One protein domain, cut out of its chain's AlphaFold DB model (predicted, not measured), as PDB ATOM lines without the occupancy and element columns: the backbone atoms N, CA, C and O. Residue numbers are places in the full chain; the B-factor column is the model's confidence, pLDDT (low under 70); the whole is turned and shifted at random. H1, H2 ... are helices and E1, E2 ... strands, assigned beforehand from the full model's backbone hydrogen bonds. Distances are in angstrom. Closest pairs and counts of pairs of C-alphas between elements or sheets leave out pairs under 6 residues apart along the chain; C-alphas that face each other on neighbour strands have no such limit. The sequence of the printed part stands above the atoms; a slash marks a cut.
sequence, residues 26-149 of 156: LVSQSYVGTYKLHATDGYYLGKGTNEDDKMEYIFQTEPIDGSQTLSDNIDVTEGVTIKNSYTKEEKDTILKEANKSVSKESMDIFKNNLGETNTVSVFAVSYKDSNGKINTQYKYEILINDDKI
ATOM      1  N   LEU A  26      24.656  21.858 -23.066       78.19
ATOM      2  CA  LEU A  26      25.313  22.905 -23.846       78.19
ATOM      3  C   LEU A  26      26.416  22.288 -24.723       78.19
ATOM      4  O   LEU A  26      27.421  21.800 -24.214       78.19
ATOM      5  N   VAL A  27      26.250  22.354 -26.044       84.56
ATOM      6  CA  VAL A  27      27.218  21.838 -27.029       84.56
ATOM      7  C   VAL A  27      28.227  22.905 -27.413       84.56
ATOM      8  O   VAL A  27      29.429  22.650 -27.491       84.56
ATOM      9  N   SER A  28      27.734  24.103 -27.712       80.56
ATOM     10  CA  SER A  28      28.571  25.203 -28.165       80.56
ATOM     11  C   SER A  28      27.916  26.535 -27.869       80.56
ATOM     12  O   SER A  28      26.711  26.686 -28.041       80.56
ATOM     13  N   GLN A  29      28.739  27.516 -27.536       80.31
ATOM     14  CA  GLN A  29      28.359  28.915 -27.474       80.31
ATOM     15  C   GLN A  29      29.298  29.696 -28.389       80.31
ATOM     16  O   GLN A  29      30.512  29.478 -28.389       80.31
ATOM     17  N   SER A  30      28.729  30.543 -29.236       78.00
ATOM     18  CA  SER A  30      29.468  31.429 -30.132       78.00
ATOM     19  C   SER A  30      28.924  32.833 -29.984       78.00
ATOM     20  O   SER A  30      27.717  33.050 -30.011       78.00
ATOM     21  N   TYR A  31      29.819  33.790 -29.813       76.75
ATOM     22  CA  TYR A  31      29.439  35.187 -29.732       76.75
ATOM     23  C   TYR A  31      29.125  35.710 -31.135       76.75
ATOM     24  O   TYR A  31      29.874  35.464 -32.081       76.75
ATOM     25  N   VAL A  32      28.000  36.403 -31.258       77.56
ATOM     26  CA  VAL A  32      27.484  36.913 -32.533       77.56
ATOM     27  C   VAL A  32      27.818  38.390 -32.677       77.56
ATOM     28  O   VAL A  32      28.283  38.816 -33.729       77.56
ATOM     29  N   GLY A  33      27.609  39.172 -31.620       76.00
ATOM     30  CA  GLY A  33      27.822  40.613 -31.656       76.00
ATOM     31  C   GLY A  33      27.394  41.297 -30.366       76.00
ATOM     32  O   GLY A  33      26.762  40.687 -29.504       76.00
ATOM     33  N   THR A  34      27.754  42.572 -30.246       78.69
ATOM     34  CA  THR A  34      27.306  43.449 -29.164       78.69
ATOM     35  C   THR A  34      26.797  44.718 -29.796       78.69
ATOM     36  O   THR A  34      27.413  45.264 -30.715       78.69
ATOM     37  N   TYR A  35      25.666  45.164 -29.283       79.44
ATOM     38  CA  TYR A  35      24.932  46.293 -29.801       79.44
ATOM     39  C   TYR A  35      24.706  47.294 -28.680       79.44
ATOM     40  O   TYR A  35      24.602  46.926 -27.504       79.44
ATOM     41  N   LYS A  36      24.646  48.569 -29.043       79.88
ATOM     42  CA  LYS A  36      24.302  49.641 -28.118       79.88
ATOM     43  C   LYS A  36      22.785  49.734 -28.015       79.88
ATOM     44  O   LYS A  36      22.110  49.674 -29.035       79.88
ATOM     45  N   LEU A  37      22.260  49.878 -26.802       76.88
ATOM     46  CA  LEU A  37      20.839  50.121 -26.565       76.88
ATOM     47  C   LEU A  37      20.522  51.612 -26.714       76.88
ATOM     48  O   LEU A  37      21.213  52.467 -26.142       76.88
ATOM     49  N   HIS A  38      19.453  51.916 -27.446       71.81
ATOM     50  CA  HIS A  38      19.037  53.288 -27.731       71.81
ATOM     51  C   HIS A  38      17.907  53.744 -26.807       71.81
ATOM     52  O   HIS A  38      16.943  53.025 -26.570       71.81
ATOM     53  N   ALA A  39      18.028  54.980 -26.306       62.91
ATOM     54  CA  ALA A  39      16.917  55.692 -25.675       62.91
ATOM     55  C   ALA A  39      15.955  56.142 -26.760       62.91
ATOM     56  O   ALA A  39      16.161  57.190 -27.370       62.91
ATOM     57  N   THR A  40      14.882  55.402 -26.947       59.47
ATOM     58  CA  THR A  40      13.733  55.844 -27.733       59.47
ATOM     59  C   THR A  40      12.492  55.506 -26.932       59.47
ATOM     60  O   THR A  40      12.371  54.385 -26.458       59.47
ATOM     61  N   ASP A  41      11.642  56.497 -26.653       52.25
ATOM     62  CA  ASP A  41      10.260  56.362 -26.158       52.25
ATOM     63  C   ASP A  41       9.955  55.225 -25.149       52.25
ATOM     64  O   ASP A  41       8.872  54.654 -25.145       52.25
ATOM     65  N   GLY A  42      10.893  54.905 -24.246       53.06
ATOM     66  CA  GLY A  42      10.738  53.854 -23.227       53.06
ATOM     67  C   GLY A  42      11.246  52.452 -23.602       53.06
ATOM     68  O   GLY A  42      11.344  51.610 -22.718       53.06
ATOM     69  N   TYR A  43      11.661  52.202 -24.844       55.16
ATOM     70  CA  TYR A  43      11.994  50.882 -25.413       55.16
ATOM     71  C   TYR A  43      13.357  50.284 -25.020       55.16
ATOM     72  O   TYR A  43      13.869  49.411 -25.713       55.16
ATOM     73  N   TYR A  44      13.988  50.710 -23.924       59.16
ATOM     74  CA  TYR A  44      15.267  50.104 -23.516       59.16
ATOM     75  C   TYR A  44      15.138  48.609 -23.206       59.16
ATOM     76  O   TYR A  44      16.065  47.841 -23.461       59.16
ATOM     77  N   LEU A  45      13.996  48.243 -22.621       62.84
ATOM     78  CA  LEU A  45      13.610  46.895 -22.248       62.84
ATOM     79  C   LEU A  45      12.121  46.930 -21.880       62.84
ATOM     80  O   LEU A  45      11.765  47.013 -20.705       62.84
ATOM     81  N   GLY A  46      11.247  46.963 -22.880       58.06
ATOM     82  CA  GLY A  46       9.814  46.970 -22.612       58.06
ATOM     83  C   GLY A  46       9.283  45.585 -22.338       58.06
ATOM     84  O   GLY A  46       9.374  44.739 -23.217       58.06
ATOM     85  N   LYS A  47       8.731  45.371 -21.139       59.72
ATOM     86  CA  LYS A  47       7.946  44.182 -20.807       59.72
ATOM     87  C   LYS A  47       6.530  44.385 -21.340       59.72
ATOM     88  O   LYS A  47       5.713  45.039 -20.698       59.72
ATOM     89  N   GLY A  48       6.279  43.886 -22.541       60.91
ATOM     90  CA  GLY A  48       4.954  43.875 -23.152       60.91
ATOM     91  C   GLY A  48       4.309  42.501 -23.043       60.91
ATOM     92  O   GLY A  48       4.960  41.520 -22.679       60.91
ATOM     93  N   THR A  49       3.030  42.424 -23.391       60.41
ATOM     94  CA  THR A  49       2.412  41.172 -23.817       60.41
ATOM     95  C   THR A  49       2.087  41.260 -25.301       60.41
ATOM     96  O   THR A  49       1.585  42.290 -25.751       60.41
ATOM     97  N   ASN A  50       2.378  40.211 -26.066       65.12
ATOM     98  CA  ASN A  50       1.994  40.157 -27.477       65.12
ATOM     99  C   ASN A  50       0.488  39.932 -27.668       65.12
ATOM    100  O   ASN A  50      -0.273  39.850 -26.706       65.12
ATOM    101  N   GLU A  51       0.061  39.799 -28.927       69.94
ATOM    102  CA  GLU A  51      -1.332  39.498 -29.295       69.94
ATOM    103  C   GLU A  51      -1.863  38.180 -28.680       69.94
ATOM    104  O   GLU A  51      -3.075  37.985 -28.623       69.94
ATOM    105  N   ASP A  52      -0.972  37.311 -28.178       71.38
ATOM    106  CA  ASP A  52      -1.273  36.048 -27.490       71.38
ATOM    107  C   ASP A  52      -1.137  36.137 -25.946       71.38
ATOM    108  O   ASP A  52      -1.037  35.102 -25.278       71.38
ATOM    109  N   ASP A  53      -1.078  37.339 -25.359       65.31
ATOM    110  CA  ASP A  53      -0.868  37.588 -23.919       65.31
ATOM    111  C   ASP A  53       0.462  37.034 -23.344       65.31
ATOM    112  O   ASP A  53       0.616  36.865 -22.127       65.31
ATOM    113  N   LYS A  54       1.464  36.738 -24.185       63.06
ATOM    114  CA  LYS A  54       2.779  36.251 -23.728       63.06
ATOM    115  C   LYS A  54       3.721  37.405 -23.439       63.06
ATOM    116  O   LYS A  54       3.804  38.335 -24.229       63.06
ATOM    117  N   MET A  55       4.455  37.304 -22.331       60.59
ATOM    118  CA  MET A  55       5.463  38.291 -21.938       60.59
ATOM    119  C   MET A  55       6.602  38.355 -22.964       60.59
ATOM    120  O   MET A  55       7.252  37.341 -23.211       60.59
ATOM    121  N   GLU A  56       6.878  39.550 -23.474       65.44
ATOM    122  CA  GLU A  56       7.945  39.837 -24.435       65.44
ATOM    123  C   GLU A  56       8.822  40.975 -23.938       65.44
ATOM    124  O   GLU A  56       8.332  41.929 -23.327       65.44
ATOM    125  N   TYR A  57      10.121  40.874 -24.216       68.69
ATOM    126  CA  TYR A  57      11.052  41.977 -24.045       68.69
ATOM    127  C   TYR A  57      11.366  42.578 -25.409       68.69
ATOM    128  O   TYR A  57      11.841  41.879 -26.301       68.69
ATOM    129  N   ILE A  58      11.126  43.880 -25.553       69.12
ATOM    130  CA  ILE A  58      11.424  44.624 -26.780       69.12
ATOM    131  C   ILE A  58      12.566  45.593 -26.495       69.12
ATOM    132  O   ILE A  58      12.498  46.374 -25.539       69.12
ATOM    133  N   PHE A  59      13.602  45.549 -27.333       71.12
ATOM    134  CA  PHE A  59      14.707  46.499 -27.300       71.12
ATOM    135  C   PHE A  59      15.069  47.015 -28.698       71.12
ATOM    136  O   PHE A  59      15.047  46.264 -29.675       71.12
ATOM    137  N   GLN A  60      15.472  48.289 -28.767       72.38
ATOM    138  CA  GLN A  60      16.051  48.901 -29.966       72.38
ATOM    139  C   GLN A  60      17.574  49.007 -29.837       72.38
ATOM    140  O   GLN A  60      18.105  49.466 -28.819       72.38
ATOM    141  N   THR A  61      18.286  48.599 -30.889       75.25
ATOM    142  CA  THR A  61      19.749  48.495 -30.873       75.25
ATOM    143  C   THR A  61      20.408  49.032 -32.131       75.25
ATOM    144  O   THR A  61      19.815  48.964 -33.199       75.25
ATOM    145  N   GLU A  62      21.661  49.484 -32.013       74.56
ATOM    146  CA  GLU A  62      22.556  49.714 -33.155       74.56
ATOM    147  C   GLU A  62      23.866  48.923 -33.003       74.56
ATOM    148  O   GLU A  62      24.407  48.806 -31.894       74.56
ATOM    149  N   PRO A  63      24.406  48.369 -34.102       74.06
ATOM    150  CA  PRO A  63      25.674  47.664 -34.087       74.06
ATOM    151  C   PRO A  63      26.814  48.628 -33.813       74.06
ATOM    152  O   PRO A  63      26.938  49.693 -34.415       74.06
ATOM    153  N   ILE A  64      27.698  48.207 -32.921       73.81
ATOM    154  CA  ILE A  64      28.841  49.019 -32.506       73.81
ATOM    155  C   ILE A  64      29.892  49.111 -33.626       73.81
ATOM    156  O   ILE A  64      30.637  50.084 -33.702       73.81
ATOM    157  N   ASP A  65      29.944  48.123 -34.519       70.06
ATOM    158  CA  ASP A  65      30.878  48.076 -35.648       70.06
ATOM    159  C   ASP A  65      30.337  48.721 -36.937       70.06
ATOM    160  O   ASP A  65      30.973  48.628 -37.985       70.06
ATOM    161  N   GLY A  66      29.176  49.388 -36.878       65.00
ATOM    162  CA  GLY A  66      28.567  50.034 -38.043       65.00
ATOM    163  C   GLY A  66      28.057  49.055 -39.105       65.00
ATOM    164  O   GLY A  66      27.793  49.469 -40.237       65.00
ATOM    165  N   SER A  67      27.927  47.766 -38.766       67.38
ATOM    166  CA  SER A  67      27.222  46.788 -39.596       67.38
ATOM    167  C   SER A  67      25.724  47.122 -39.714       67.38
ATOM    168  O   SER A  67      25.251  48.139 -39.212       67.38
ATOM    169  N   GLN A  68      24.950  46.325 -40.453       63.69
ATOM    170  CA  GLN A  68      23.496  46.511 -40.480       63.69
ATOM    171  C   GLN A  68      22.887  45.974 -39.181       63.69
ATOM    172  O   GLN A  68      23.280  44.904 -38.714       63.69
ATOM    173  N   THR A  69      21.929  46.706 -38.603       60.41
ATOM    174  CA  THR A  69      21.150  46.235 -37.453       60.41
ATOM    175  C   THR A  69      20.477  44.905 -37.776       60.41
ATOM    176  O   THR A  69      19.933  44.704 -38.866       60.41
ATOM    177  N   LEU A  70      20.461  43.990 -36.805       54.78
ATOM    178  CA  LEU A  70      19.547  42.852 -36.821       54.78
ATOM    179  C   LEU A  70      18.145  43.370 -36.469       54.78
ATOM    180  O   LEU A  70      17.725  43.197 -35.341       54.78
ATOM    181  N   SER A  71      17.491  44.050 -37.421       47.34
ATOM    182  CA  SER A  71      16.111  44.579 -37.398       47.34
ATOM    183  C   SER A  71      15.679  45.321 -36.124       47.34
ATOM    184  O   SER A  71      15.625  44.750 -35.046       47.34
ATOM    185  N   ASP A  72      15.262  46.575 -36.282       51.59
ATOM    186  CA  ASP A  72      15.080  47.586 -35.227       51.59
ATOM    187  C   ASP A  72      14.205  47.230 -34.006       51.59
ATOM    188  O   ASP A  72      14.190  48.009 -33.062       51.59
ATOM    189  N   ASN A  73      13.544  46.071 -33.967       56.62
ATOM    190  CA  ASN A  73      12.917  45.507 -32.775       56.62
ATOM    191  C   ASN A  73      13.101  43.983 -32.780       56.62
ATOM    192  O   ASN A  73      12.562  43.300 -33.654       56.62
ATOM    193  N   ILE A  74      13.851  43.448 -31.815       58.19
ATOM    194  CA  ILE A  74      13.936  42.001 -31.599       58.19
ATOM    195  C   ILE A  74      12.996  41.662 -30.445       58.19
ATOM    196  O   ILE A  74      13.227  42.093 -29.318       58.19
ATOM    197  N   ASP A  75      11.945  40.904 -30.746       60.56
ATOM    198  CA  ASP A  75      11.136  40.231 -29.735       60.56
ATOM    199  C   ASP A  75      11.912  39.022 -29.193       60.56
ATOM    200  O   ASP A  75      12.360  38.147 -29.943       60.56
ATOM    201  N   VAL A  76      12.096  39.003 -27.876       62.41
ATOM    202  CA  VAL A  76      12.740  37.917 -27.142       62.41
ATOM    203  C   VAL A  76      11.894  37.518 -25.936       62.41
ATOM    204  O   VAL A  76      11.980  38.084 -24.847       62.41
ATOM    205  N   THR A  77      11.089  36.480 -26.143       59.41
ATOM    206  CA  THR A  77      10.289  35.784 -25.119       59.41
ATOM    207  C   THR A  77      11.136  34.887 -24.206       59.41
ATOM    208  O   THR A  77      10.821  34.716 -23.029       59.41
ATOM    209  N   GLU A  78      12.232  34.319 -24.720       64.75
ATOM    210  CA  GLU A  78      13.102  33.375 -24.008       64.75
ATOM    211  C   GLU A  78      14.590  33.727 -24.196       64.75
ATOM    212  O   GLU A  78      15.005  34.254 -25.225       64.75
ATOM    213  N   GLY A  79      15.424  33.427 -23.193       69.31
ATOM    214  CA  GLY A  79      16.884  33.553 -23.316       69.31
ATOM    215  C   GLY A  79      17.472  34.944 -23.043       69.31
ATOM    216  O   GLY A  79      18.649  35.158 -23.344       69.31
ATOM    217  N   VAL A  80      16.699  35.859 -22.447       74.19
ATOM    218  CA  VAL A  80      17.178  37.170 -21.975       74.19
ATOM    219  C   VAL A  80      17.731  37.063 -20.557       74.19
ATOM    220  O   VAL A  80      17.091  36.516 -19.661       74.19
ATOM    221  N   THR A  81      18.927  37.598 -20.337       79.94
ATOM    222  CA  THR A  81      19.524  37.762 -19.007       79.94
ATOM    223  C   THR A  81      19.913  39.220 -18.813       79.94
ATOM    224  O   THR A  81      20.663  39.767 -19.615       79.94
ATOM    225  N   ILE A  82      19.419  39.841 -17.745       77.81
ATOM    226  CA  ILE A  82      19.726  41.228 -17.380       77.81
ATOM    227  C   ILE A  82      20.808  41.215 -16.306       77.81
ATOM    228  O   ILE A  82      20.724  40.447 -15.343       77.81
ATOM    229  N   LYS A  83      21.837  42.047 -16.470       79.31
ATOM    230  CA  LYS A  83      22.944  42.164 -15.519       79.31
ATOM    231  C   LYS A  83      23.368  43.609 -15.333       79.31
ATOM    232  O   LYS A  83      23.520  44.355 -16.292       79.31
ATOM    233  N   ASN A  84      23.731  43.927 -14.096       79.25
ATOM    234  CA  ASN A  84      24.302  45.224 -13.733       79.25
ATOM    235  C   ASN A  84      25.800  45.344 -14.047       79.25
ATOM    236  O   ASN A  84      26.321  46.439 -14.243       79.25
ATOM    237  N   SER A  85      26.531  44.226 -14.039       81.38
ATOM    238  CA  SER A  85      27.977  44.206 -14.284       81.38
ATOM    239  C   SER A  85      28.476  42.804 -14.651       81.38
ATOM    240  O   SER A  85      27.796  41.807 -14.407       81.38
ATOM    241  N   TYR A  86      29.689  42.746 -15.203       80.19
ATOM    242  CA  TYR A  86      30.456  41.514 -15.373       80.19
ATOM    243  C   TYR A  86      31.597  41.448 -14.362       80.19
ATOM    244  O   TYR A  86      32.333  42.424 -14.176       80.19
ATOM    245  N   THR A  87      31.824  40.266 -13.798       85.19
ATOM    246  CA  THR A  87      33.082  39.931 -13.130       85.19
ATOM    247  C   THR A  87      34.221  39.821 -14.148       85.19
ATOM    248  O   THR A  87      34.015  39.640 -15.349       85.19
ATOM    249  N   LYS A  88      35.467  39.910 -13.670       85.19
ATOM    250  CA  LYS A  88      36.654  39.755 -14.522       85.19
ATOM    251  C   LYS A  88      36.697  38.386 -15.219       85.19
ATOM    252  O   LYS A  88      37.009  38.313 -16.401       85.19
ATOM    253  N   GLU A  89      36.353  37.328 -14.494       85.62
ATOM    254  CA  GLU A  89      36.370  35.943 -14.983       85.62
ATOM    255  C   GLU A  89      35.332  35.711 -16.091       85.62
ATOM    256  O   GLU A  89      35.612  35.030 -17.083       85.62
ATOM    257  N   GLU A  90      34.156  36.330 -15.966       83.00
ATOM    258  CA  GLU A  90      33.134  36.309 -17.014       83.00
ATOM    259  C   GLU A  90      33.612  37.044 -18.265       83.00
ATOM    260  O   GLU A  90      33.509  36.500 -19.365       83.00
ATOM    261  N   LYS A  91      34.209  38.237 -18.111       82.00
ATOM    262  CA  LYS A  91      34.767  38.977 -19.253       82.00
ATOM    263  C   LYS A  91      35.824  38.159 -19.993       82.00
ATOM    264  O   LYS A  91      35.773  38.065 -21.216       82.00
ATOM    265  N   ASP A  92      36.747  37.534 -19.267       83.94
ATOM    266  CA  ASP A  92      37.813  36.722 -19.863       83.94
ATOM    267  C   ASP A  92      37.243  35.513 -20.631       83.94
ATOM    268  O   ASP A  92      37.715  35.181 -21.725       83.94
ATOM    269  N   THR A  93      36.194  34.882 -20.095       82.06
ATOM    270  CA  THR A  93      35.482  33.777 -20.756       82.06
ATOM    271  C   THR A  93      34.821  34.233 -22.054       82.06
ATOM    272  O   THR A  93      35.061  33.644 -23.110       82.06
ATOM    273  N   ILE A  94      34.059  35.324 -21.998       78.25
ATOM    274  CA  ILE A  94      33.337  35.884 -23.143       78.25
ATOM    275  C   ILE A  94      34.306  36.286 -24.263       78.25
ATOM    276  O   ILE A  94      34.105  35.928 -25.425       78.25
ATOM    277  N   LEU A  95      35.410  36.960 -23.925       81.81
ATOM    278  CA  LEU A  95      36.439  37.346 -24.895       81.81
ATOM    279  C   LEU A  95      37.077  36.130 -25.576       81.81
ATOM    280  O   LEU A  95      37.336  36.148 -26.783       81.81
ATOM    281  N   LYS A  96      37.319  35.051 -24.823       82.81
ATOM    282  CA  LYS A  96      37.889  33.809 -25.359       82.81
ATOM    283  C   LYS A  96      36.943  33.113 -26.338       82.81
ATOM    284  O   LYS A  96      37.417  32.534 -27.318       82.81
ATOM    285  N   GLU A  97      35.641  33.135 -26.076       75.00
ATOM    286  CA  GLU A  97      34.627  32.552 -26.962       75.00
ATOM    287  C   GLU A  97      34.424  33.391 -28.227       75.00
ATOM    288  O   GLU A  97      34.439  32.849 -29.337       75.00
ATOM    289  N   ALA A  98      34.353  34.713 -28.079       73.25
ATOM    290  CA  ALA A  98      34.249  35.634 -29.203       73.25
ATOM    291  C   ALA A  98      35.440  35.533 -30.159       73.25
ATOM    292  O   ALA A  98      35.264  35.515 -31.374       73.25
ATOM    293  N   ASN A  99      36.656  35.340 -29.646       72.62
ATOM    294  CA  ASN A  99      37.855  35.288 -30.489       72.62
ATOM    295  C   ASN A  99      37.889  34.093 -31.449       72.62
ATOM    296  O   ASN A  99      38.712  34.057 -32.360       72.62
ATOM    297  N   LYS A 100      37.008  33.111 -31.254       73.00
ATOM    298  CA  LYS A 100      36.860  31.968 -32.158       73.00
ATOM    299  C   LYS A 100      35.872  32.220 -33.298       73.00
ATOM    300  O   LYS A 100      35.834  31.416 -34.222       73.00
ATOM    301  N   SER A 101      35.054  33.267 -33.206       68.00
ATOM    302  CA  SER A 101      33.840  33.430 -34.015       68.00
ATOM    303  C   SER A 101      33.720  34.781 -34.728       68.00
ATOM    304  O   SER A 101      32.917  34.877 -35.651       68.00
ATOM    305  N   VAL A 102      34.534  35.791 -34.384       69.69
ATOM    306  CA  VAL A 102      34.471  37.127 -35.012       69.69
ATOM    307  C   VAL A 102      35.807  37.605 -35.588       69.69
ATOM    308  O   VAL A 102      36.879  37.101 -35.247       69.69
ATOM    309  N   SER A 103      35.738  38.593 -36.486       74.06
ATOM    310  CA  SER A 103      36.913  39.229 -37.089       74.06
ATOM    311  C   SER A 103      37.780  39.941 -36.038       74.06
ATOM    312  O   SER A 103      37.305  40.309 -34.962       74.06
ATOM    313  N   LYS A 104      39.062  40.183 -36.352       77.00
ATOM    314  CA  LYS A 104      39.970  40.911 -35.449       77.00
ATOM    315  C   LYS A 104      39.488  42.341 -35.168       77.00
ATOM    316  O   LYS A 104      39.577  42.795 -34.035       77.00
ATOM    317  N   GLU A 105      38.962  43.018 -36.185       74.62
ATOM    318  CA  GLU A 105      38.431  44.379 -36.068       74.62
ATOM    319  C   GLU A 105      37.200  44.415 -35.152       74.62
ATOM    320  O   GLU A 105      37.183  45.150 -34.166       74.62
ATOM    321  N   SER A 106      36.233  43.521 -35.384       70.38
ATOM    322  CA  SER A 106      35.051  43.368 -34.525       70.38
ATOM    323  C   SER A 106      35.426  42.966 -33.092       70.38
ATOM    324  O   SER A 106      34.785  43.399 -32.138       70.38
ATOM    325  N   MET A 107      36.487  42.171 -32.911       78.56
ATOM    326  CA  MET A 107      37.004  41.790 -31.593       78.56
ATOM    327  C   MET A 107      37.618  42.972 -30.833       78.56
ATOM    328  O   MET A 107      37.422  43.101 -29.626       78.56
ATOM    329  N   ASP A 108      38.383  43.828 -31.506       79.69
ATOM    330  CA  ASP A 108      39.004  44.981 -30.853       79.69
ATOM    331  C   ASP A 108      37.946  46.023 -30.453       79.69
ATOM    332  O   ASP A 108      38.007  46.568 -29.348       79.69
ATOM    333  N   ILE A 109      36.907  46.202 -31.275       75.12
ATOM    334  CA  ILE A 109      35.708  46.971 -30.911       75.12
ATOM    335  C   ILE A 109      35.005  46.321 -29.712       75.12
ATOM    336  O   ILE A 109      34.709  46.998 -28.726       75.12
ATOM    337  N   PHE A 110      34.790  45.006 -29.742       77.44
ATOM    338  CA  PHE A 110      34.114  44.290 -28.664       77.44
ATOM    339  C   PHE A 110      34.823  44.425 -27.311       77.44
ATOM    340  O   PHE A 110      34.176  44.733 -26.314       77.44
ATOM    341  N   LYS A 111      36.153  44.271 -27.261       81.69
ATOM    342  CA  LYS A 111      36.942  44.427 -26.023       81.69
ATOM    343  C   LYS A 111      36.755  45.786 -25.364       81.69
ATOM    344  O   LYS A 111      36.720  45.855 -24.139       81.69
ATOM    345  N   ASN A 112      36.657  46.842 -26.169       80.19
ATOM    346  CA  ASN A 112      36.507  48.201 -25.661       80.19
ATOM    347  C   ASN A 112      35.110  48.443 -25.076       80.19
ATOM    348  O   ASN A 112      34.989  49.212 -24.134       80.19
ATOM    349  N   ASN A 113      34.091  47.744 -25.586       75.88
ATOM    350  CA  ASN A 113      32.697  47.926 -25.177       75.88
ATOM    351  C   ASN A 113      32.212  46.869 -24.162       75.88
ATOM    352  O   ASN A 113      31.155  47.025 -23.551       75.88
ATOM    353  N   LEU A 114      32.961  45.781 -23.950       79.50
ATOM    354  CA  LEU A 114      32.568  44.712 -23.032       79.50
ATOM    355  C   LEU A 114      32.538  45.202 -21.574       79.50
ATOM    356  O   LEU A 114      33.565  45.389 -20.907       79.50
ATOM    357  N   GLY A 115      31.330  45.323 -21.030       72.38
ATOM    358  CA  GLY A 115      31.111  45.881 -19.700       72.38
ATOM    359  C   GLY A 115      30.595  47.314 -19.694       72.38
ATOM    360  O   GLY A 115      30.421  47.855 -18.603       72.38
ATOM    361  N   GLU A 116      30.365  47.924 -20.857       80.38
ATOM    362  CA  GLU A 116      29.684  49.212 -20.944       80.38
ATOM    363  C   GLU A 116      28.184  49.056 -20.707       80.38
ATOM    364  O   GLU A 116      27.522  48.180 -21.266       80.38
ATOM    365  N   THR A 117      27.637  49.920 -19.854       77.38
ATOM    366  CA  THR A 117      26.204  49.956 -19.568       77.38
ATOM    367  C   THR A 117      25.416  50.346 -20.821       77.38
ATOM    368  O   THR A 117      25.883  51.146 -21.627       77.38
ATOM    369  N   ASN A 118      24.180  49.859 -20.922       77.94
ATOM    370  CA  ASN A 118      23.289  50.020 -22.070       77.94
ATOM    371  C   ASN A 118      23.804  49.283 -23.317       77.94
ATOM    372  O   ASN A 118      23.763  49.820 -24.424       77.94
ATOM    373  N   THR A 119      24.302  48.062 -23.141       81.31
ATOM    374  CA  THR A 119      24.693  47.185 -24.249       81.31
ATOM    375  C   THR A 119      23.941  45.862 -24.178       81.31
ATOM    376  O   THR A 119      23.523  45.430 -23.104       81.31
ATOM    377  N   VAL A 120      23.768  45.212 -25.325       81.81
ATOM    378  CA  VAL A 120      23.286  43.830 -25.408       81.81
ATOM    379  C   VAL A 120      24.300  42.990 -26.162       81.81
ATOM    380  O   VAL A 120      24.680  43.318 -27.286       81.81
ATOM    381  N   SER A 121      24.746  41.908 -25.538       82.00
ATOM    382  CA  SER A 121      25.589  40.891 -26.156       82.00
ATOM    383  C   SER A 121      24.721  39.723 -26.613       82.00
ATOM    384  O   SER A 121      23.920  39.189 -25.849       82.00
ATOM    385  N   VAL A 122      24.888  39.327 -27.872       81.50
ATOM    386  CA  VAL A 122      24.131  38.241 -28.499       81.50
ATOM    387  C   VAL A 122      25.038  37.033 -28.668       81.50
ATOM    388  O   VAL A 122      26.133  37.123 -29.231       81.50
ATOM    389  N   PHE A 123      24.555  35.883 -28.217       81.31
ATOM    390  CA  PHE A 123      25.241  34.604 -28.314       81.31
ATOM    391  C   PHE A 123      24.370  33.611 -29.079       81.31
ATOM    392  O   PHE A 123      23.191  33.462 -28.789       81.31
ATOM    393  N   ALA A 124      24.950  32.898 -30.036       82.69
ATOM    394  CA  ALA A 124      24.348  31.717 -30.633       82.69
ATOM    395  C   ALA A 124      24.739  30.509 -29.783       82.69
ATOM    396  O   ALA A 124      25.926  30.202 -29.620       82.69
ATOM    397  N   VAL A 125      23.743  29.834 -29.225       83.62
ATOM    398  CA  VAL A 125      23.944  28.765 -28.255       83.62
ATOM    399  C   VAL A 125      23.262  27.501 -28.742       83.62
ATOM    400  O   VAL A 125      22.060  27.484 -28.995       83.62
ATOM    401  N   SER A 126      24.046  26.441 -28.889       83.06
ATOM    402  CA  SER A 126      23.580  25.141 -29.353       83.06
ATOM    403  C   SER A 126      23.463  24.183 -28.186       83.06
ATOM    404  O   SER A 126      24.423  23.971 -27.440       83.06
ATOM    405  N   TYR A 127      22.300  23.563 -28.085       84.38
ATOM    406  CA  TYR A 127      21.934  22.592 -27.075       84.38
ATOM    407  C   TYR A 127      21.683  21.238 -27.716       84.38
ATOM    408  O   TYR A 127      21.114  21.159 -28.803       84.38
ATOM    409  N   LYS A 128      22.103  20.173 -27.042       86.88
ATOM    410  CA  LYS A 128      21.791  18.802 -27.421       86.88
ATOM    411  C   LYS A 128      20.694  18.285 -26.511       86.88
ATOM    412  O   LYS A 128      20.859  18.252 -25.292       86.88
ATOM    413  N   ASP A 129      19.585  17.885 -27.116       86.56
ATOM    414  CA  ASP A 129      18.499  17.249 -26.385       86.56
ATOM    415  C   ASP A 129      18.836  15.787 -26.039       86.56
ATOM    416  O   ASP A 129      19.820  15.201 -26.508       86.56
ATOM    417  N   SER A 130      17.990  15.163 -25.221       82.75
ATOM    418  CA  SER A 130      18.162  13.766 -24.804       82.75
ATOM    419  C   SER A 130      18.078  12.754 -25.961       82.75
ATOM    420  O   SER A 130      18.517  11.617 -25.800       82.75
ATOM    421  N   ASN A 131      17.564  13.156 -27.130       85.50
ATOM    422  CA  ASN A 131      17.519  12.345 -28.352       85.50
ATOM    423  C   ASN A 131      18.758  12.554 -29.242       85.50
ATOM    424  O   ASN A 131      18.881  11.939 -30.303       85.50
ATOM    425  N   GLY A 132      19.685  13.413 -28.820       84.06
ATOM    426  CA  GLY A 132      20.895  13.754 -29.549       84.06
ATOM    427  C   GLY A 132      20.701  14.776 -30.668       84.06
ATOM    428  O   GLY A 132      21.658  15.022 -31.406       84.06
ATOM    429  N   LYS A 133      19.515  15.381 -30.795       88.19
ATOM    430  CA  LYS A 133      19.263  16.474 -31.738       88.19
ATOM    431  C   LYS A 133      19.915  17.748 -31.211       88.19
ATOM    432  O   LYS A 133      19.807  18.063 -30.029       88.19
ATOM    433  N   ILE A 134      20.577  18.483 -32.101       86.25
ATOM    434  CA  ILE A 134      21.160  19.789 -31.790       86.25
ATOM    435  C   ILE A 134      20.161  20.872 -32.197       86.25
ATOM    436  O   ILE A 134      19.767  20.932 -33.362       86.25
ATOM    437  N   ASN A 135      19.769  21.719 -31.249       84.19
ATOM    438  CA  ASN A 135      18.969  22.916 -31.493       84.19
ATOM    439  C   ASN A 135      19.820  24.144 -31.151       84.19
ATOM    440  O   ASN A 135      20.455  24.182 -30.099       84.19
ATOM    441  N   THR A 136      19.846  25.140 -32.033       81.94
ATOM    442  CA  THR A 136      20.553  26.405 -31.801       81.94
ATOM    443  C   THR A 136      19.537  27.505 -31.554       81.94
ATOM    444  O   THR A 136      18.584  27.638 -32.317       81.94
ATOM    445  N   GLN A 137      19.760  28.291 -30.510       82.75
ATOM    446  CA  GLN A 137      18.956  29.454 -30.156       82.75
ATOM    447  C   GLN A 137      19.852  30.648 -29.842       82.75
ATOM    448  O   GLN A 137      21.025  30.482 -29.493       82.75
ATOM    449  N   TYR A 138      19.303  31.851 -29.964       81.19
ATOM    450  CA  TYR A 138      19.998  33.053 -29.532       81.19
ATOM    451  C   TYR A 138      19.771  33.290 -28.040       81.19
ATOM    452  O   TYR A 138      18.676  33.093 -27.522       81.19
ATOM    453  N   LYS A 139      20.829  33.708 -27.354       81.12
ATOM    454  CA  LYS A 139      20.783  34.244 -26.000       81.12
ATOM    455  C   LYS A 139      21.207  35.693 -26.016       81.12
ATOM    456  O   LYS A 139      22.162  36.055 -26.705       81.12
ATOM    457  N   TYR A 140      20.519  36.483 -25.211       79.75
ATOM    458  CA  TYR A 140      20.692  37.920 -25.140       79.75
ATOM    459  C   TYR A 140      21.086  38.265 -23.712       79.75
ATOM    460  O   TYR A 140      20.330  38.032 -22.771       79.75
ATOM    461  N   GLU A 141      22.292  38.790 -23.540       81.31
ATOM    462  CA  GLU A 141      22.781  39.262 -22.251       81.31
ATOM    463  C   GLU A 141      22.825  40.783 -22.275       81.31
ATOM    464  O   GLU A 141      23.616  41.391 -22.998       81.31
ATOM    465  N   ILE A 142      21.926  41.392 -21.514       77.88
ATOM    466  CA  ILE A 142      21.736  42.832 -21.461       77.88
ATOM    467  C   ILE A 142      22.503  43.363 -20.265       77.88
ATOM    468  O   ILE A 142      22.207  43.024 -19.119       77.88
ATOM    469  N   LEU A 143      23.482  44.219 -20.542       80.75
ATOM    470  CA  LEU A 143      24.207  44.934 -19.513       80.75
ATOM    471  C   LEU A 143      23.597  46.319 -19.336       80.75
ATOM    472  O   LEU A 143      23.912  47.264 -20.063       80.75
ATOM    473  N   ILE A 144      22.727  46.451 -18.349       72.00
ATOM    474  CA  ILE A 144      22.079  47.706 -17.986       72.00
ATOM    475  C   ILE A 144      22.073  47.815 -16.466       72.00
ATOM    476  O   ILE A 144      22.062  46.807 -15.772       72.00
ATOM    477  N   ASN A 145      22.134  49.036 -15.944       67.75
ATOM    478  CA  ASN A 145      21.849  49.233 -14.530       67.75
ATOM    479  C   ASN A 145      20.331  49.084 -14.351       67.75
ATOM    480  O   ASN A 145      19.587  49.753 -15.068       67.75
ATOM    481  N   ASP A 146      19.881  48.201 -13.462       63.72
ATOM    482  CA  ASP A 146      18.464  47.842 -13.302       63.72
ATOM    483  C   ASP A 146      17.573  49.078 -13.060       63.72
ATOM    484  O   ASP A 146      16.424  49.113 -13.486       63.72
ATOM    485  N   ASP A 147      18.121  50.138 -12.454       58.94
ATOM    486  CA  ASP A 147      17.455  51.433 -12.238       58.94
ATOM    487  C   ASP A 147      17.074  52.188 -13.528       58.94
ATOM    488  O   ASP A 147      16.289  53.136 -13.486       58.94
ATOM    489  N   LYS A 148      17.637  51.795 -14.672       60.44
ATOM    490  CA  LYS A 148      17.348  52.364 -15.997       60.44
ATOM    491  C   LYS A 148      16.323  51.554 -16.779       60.44
ATOM    492  O   LYS A 148      15.930  51.990 -17.864       60.44
ATOM    493  N   ILE A 149      15.892  50.409 -16.256       61.97
ATOM    494  CA  ILE A 149      14.807  49.630 -16.843       61.97
ATOM    495  C   ILE A 149      13.502  50.340 -16.502       61.97
ATOM    496  O   ILE A 149      13.155  50.523 -15.337       61.97
TER     497      ILE A 149
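AT A GLANCE: This is residues 26 to 149 of the 156 residues of an uncharacterized protein of Clostridium pasteurianum BC1 (UniProt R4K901). A strongly twisted sheet with three long strands, E1, E7 and E8, side by side has two helices, H1 and H2, across one face, while a small sheet of E2, E3 and E5 lies on the side away from the helices. The hairpins E2-E3 and E7-E8 spread from each other like a V, and the short strands E4 and E6 edge the large sheet. The 124 printed residues hold two named helices and eight named strands, along the chain E1 E2 E3 E4 E5 E6 H1 H2 E7 E8. The large sheet runs E4 E1 E7 E8 E6 and is mixed, the small one E2 E3 E5 is antiparallel, and the class is mixed, helices and strands. The whole is compact, with a radius of gyration of the C-alphas of 15.0 A and spans of 41 by 37 by 29 A.

IN THESE COORDINATES: E1, residues 26 to 37, begins at C-alpha 26 (25.313, 22.905, -23.846), measures 27.7 A and bends by 55 degrees at residue 33. E2 is residues 46 to 49, E3 55 to 59, E4 61 to 63, E5 74 to 76 and E6 80 to 83. H1, residues 88 to 98, measures 15.4 A, and H2, residues 104 to 113, 14.4 A. E7, residues 119 to 128, measures 28.7 A; E8, residues 134 to 143, measures 28.1 A and ends at C-alpha 143 (24.207, 44.934, -19.513).

HOW THE PARTS SIT: E1 and E7 are antiparallel at 163 degrees, with N 30 and O 124 within hydrogen-bond range at 2.8 A. E7 and E8 form an antiparallel hairpin, N 123 to O 139 being 2.8 A. E6 is parallel to E8, N 81 to O 140 being 2.8 A, and E4 is antiparallel to E1, N 36 to O 62 being 2.9 A. H1 and H2 are on the same face and run across the strands. H1 is over E1, at a height over the sheet of 10.7 A; the closest C-alphas are those of Tyr 31 and Ala 98, 4.9 A. H2 is also over E1; the closest C-alphas are those of Thr 34 and Phe 110, 6.9 A. The helices are close but not clearly touching, at a shallow tilt of 24 degrees, opposite ways, with the closest C-alphas, of Ala 98 and Met 107, 7.2 A apart. In both, every O i to N i+4 pair is within hydrogen-bond range. E3 runs on into E4 at 47 degrees; E2 and E3 form a hairpin, N 48 to O 56 being 2.9 A, and E5 is antiparallel to E3, N 76 to O 57 being 3.3 A.

THE WHOLE: The two C-alphas farthest apart, of Asp 41 and Asn 131, are 44.7 A apart. The printed part has no cut and no long link. Mean pLDDT of the printed part is 73.5; 40 residues are under 70, among them 39 to 51 and 66 to 79.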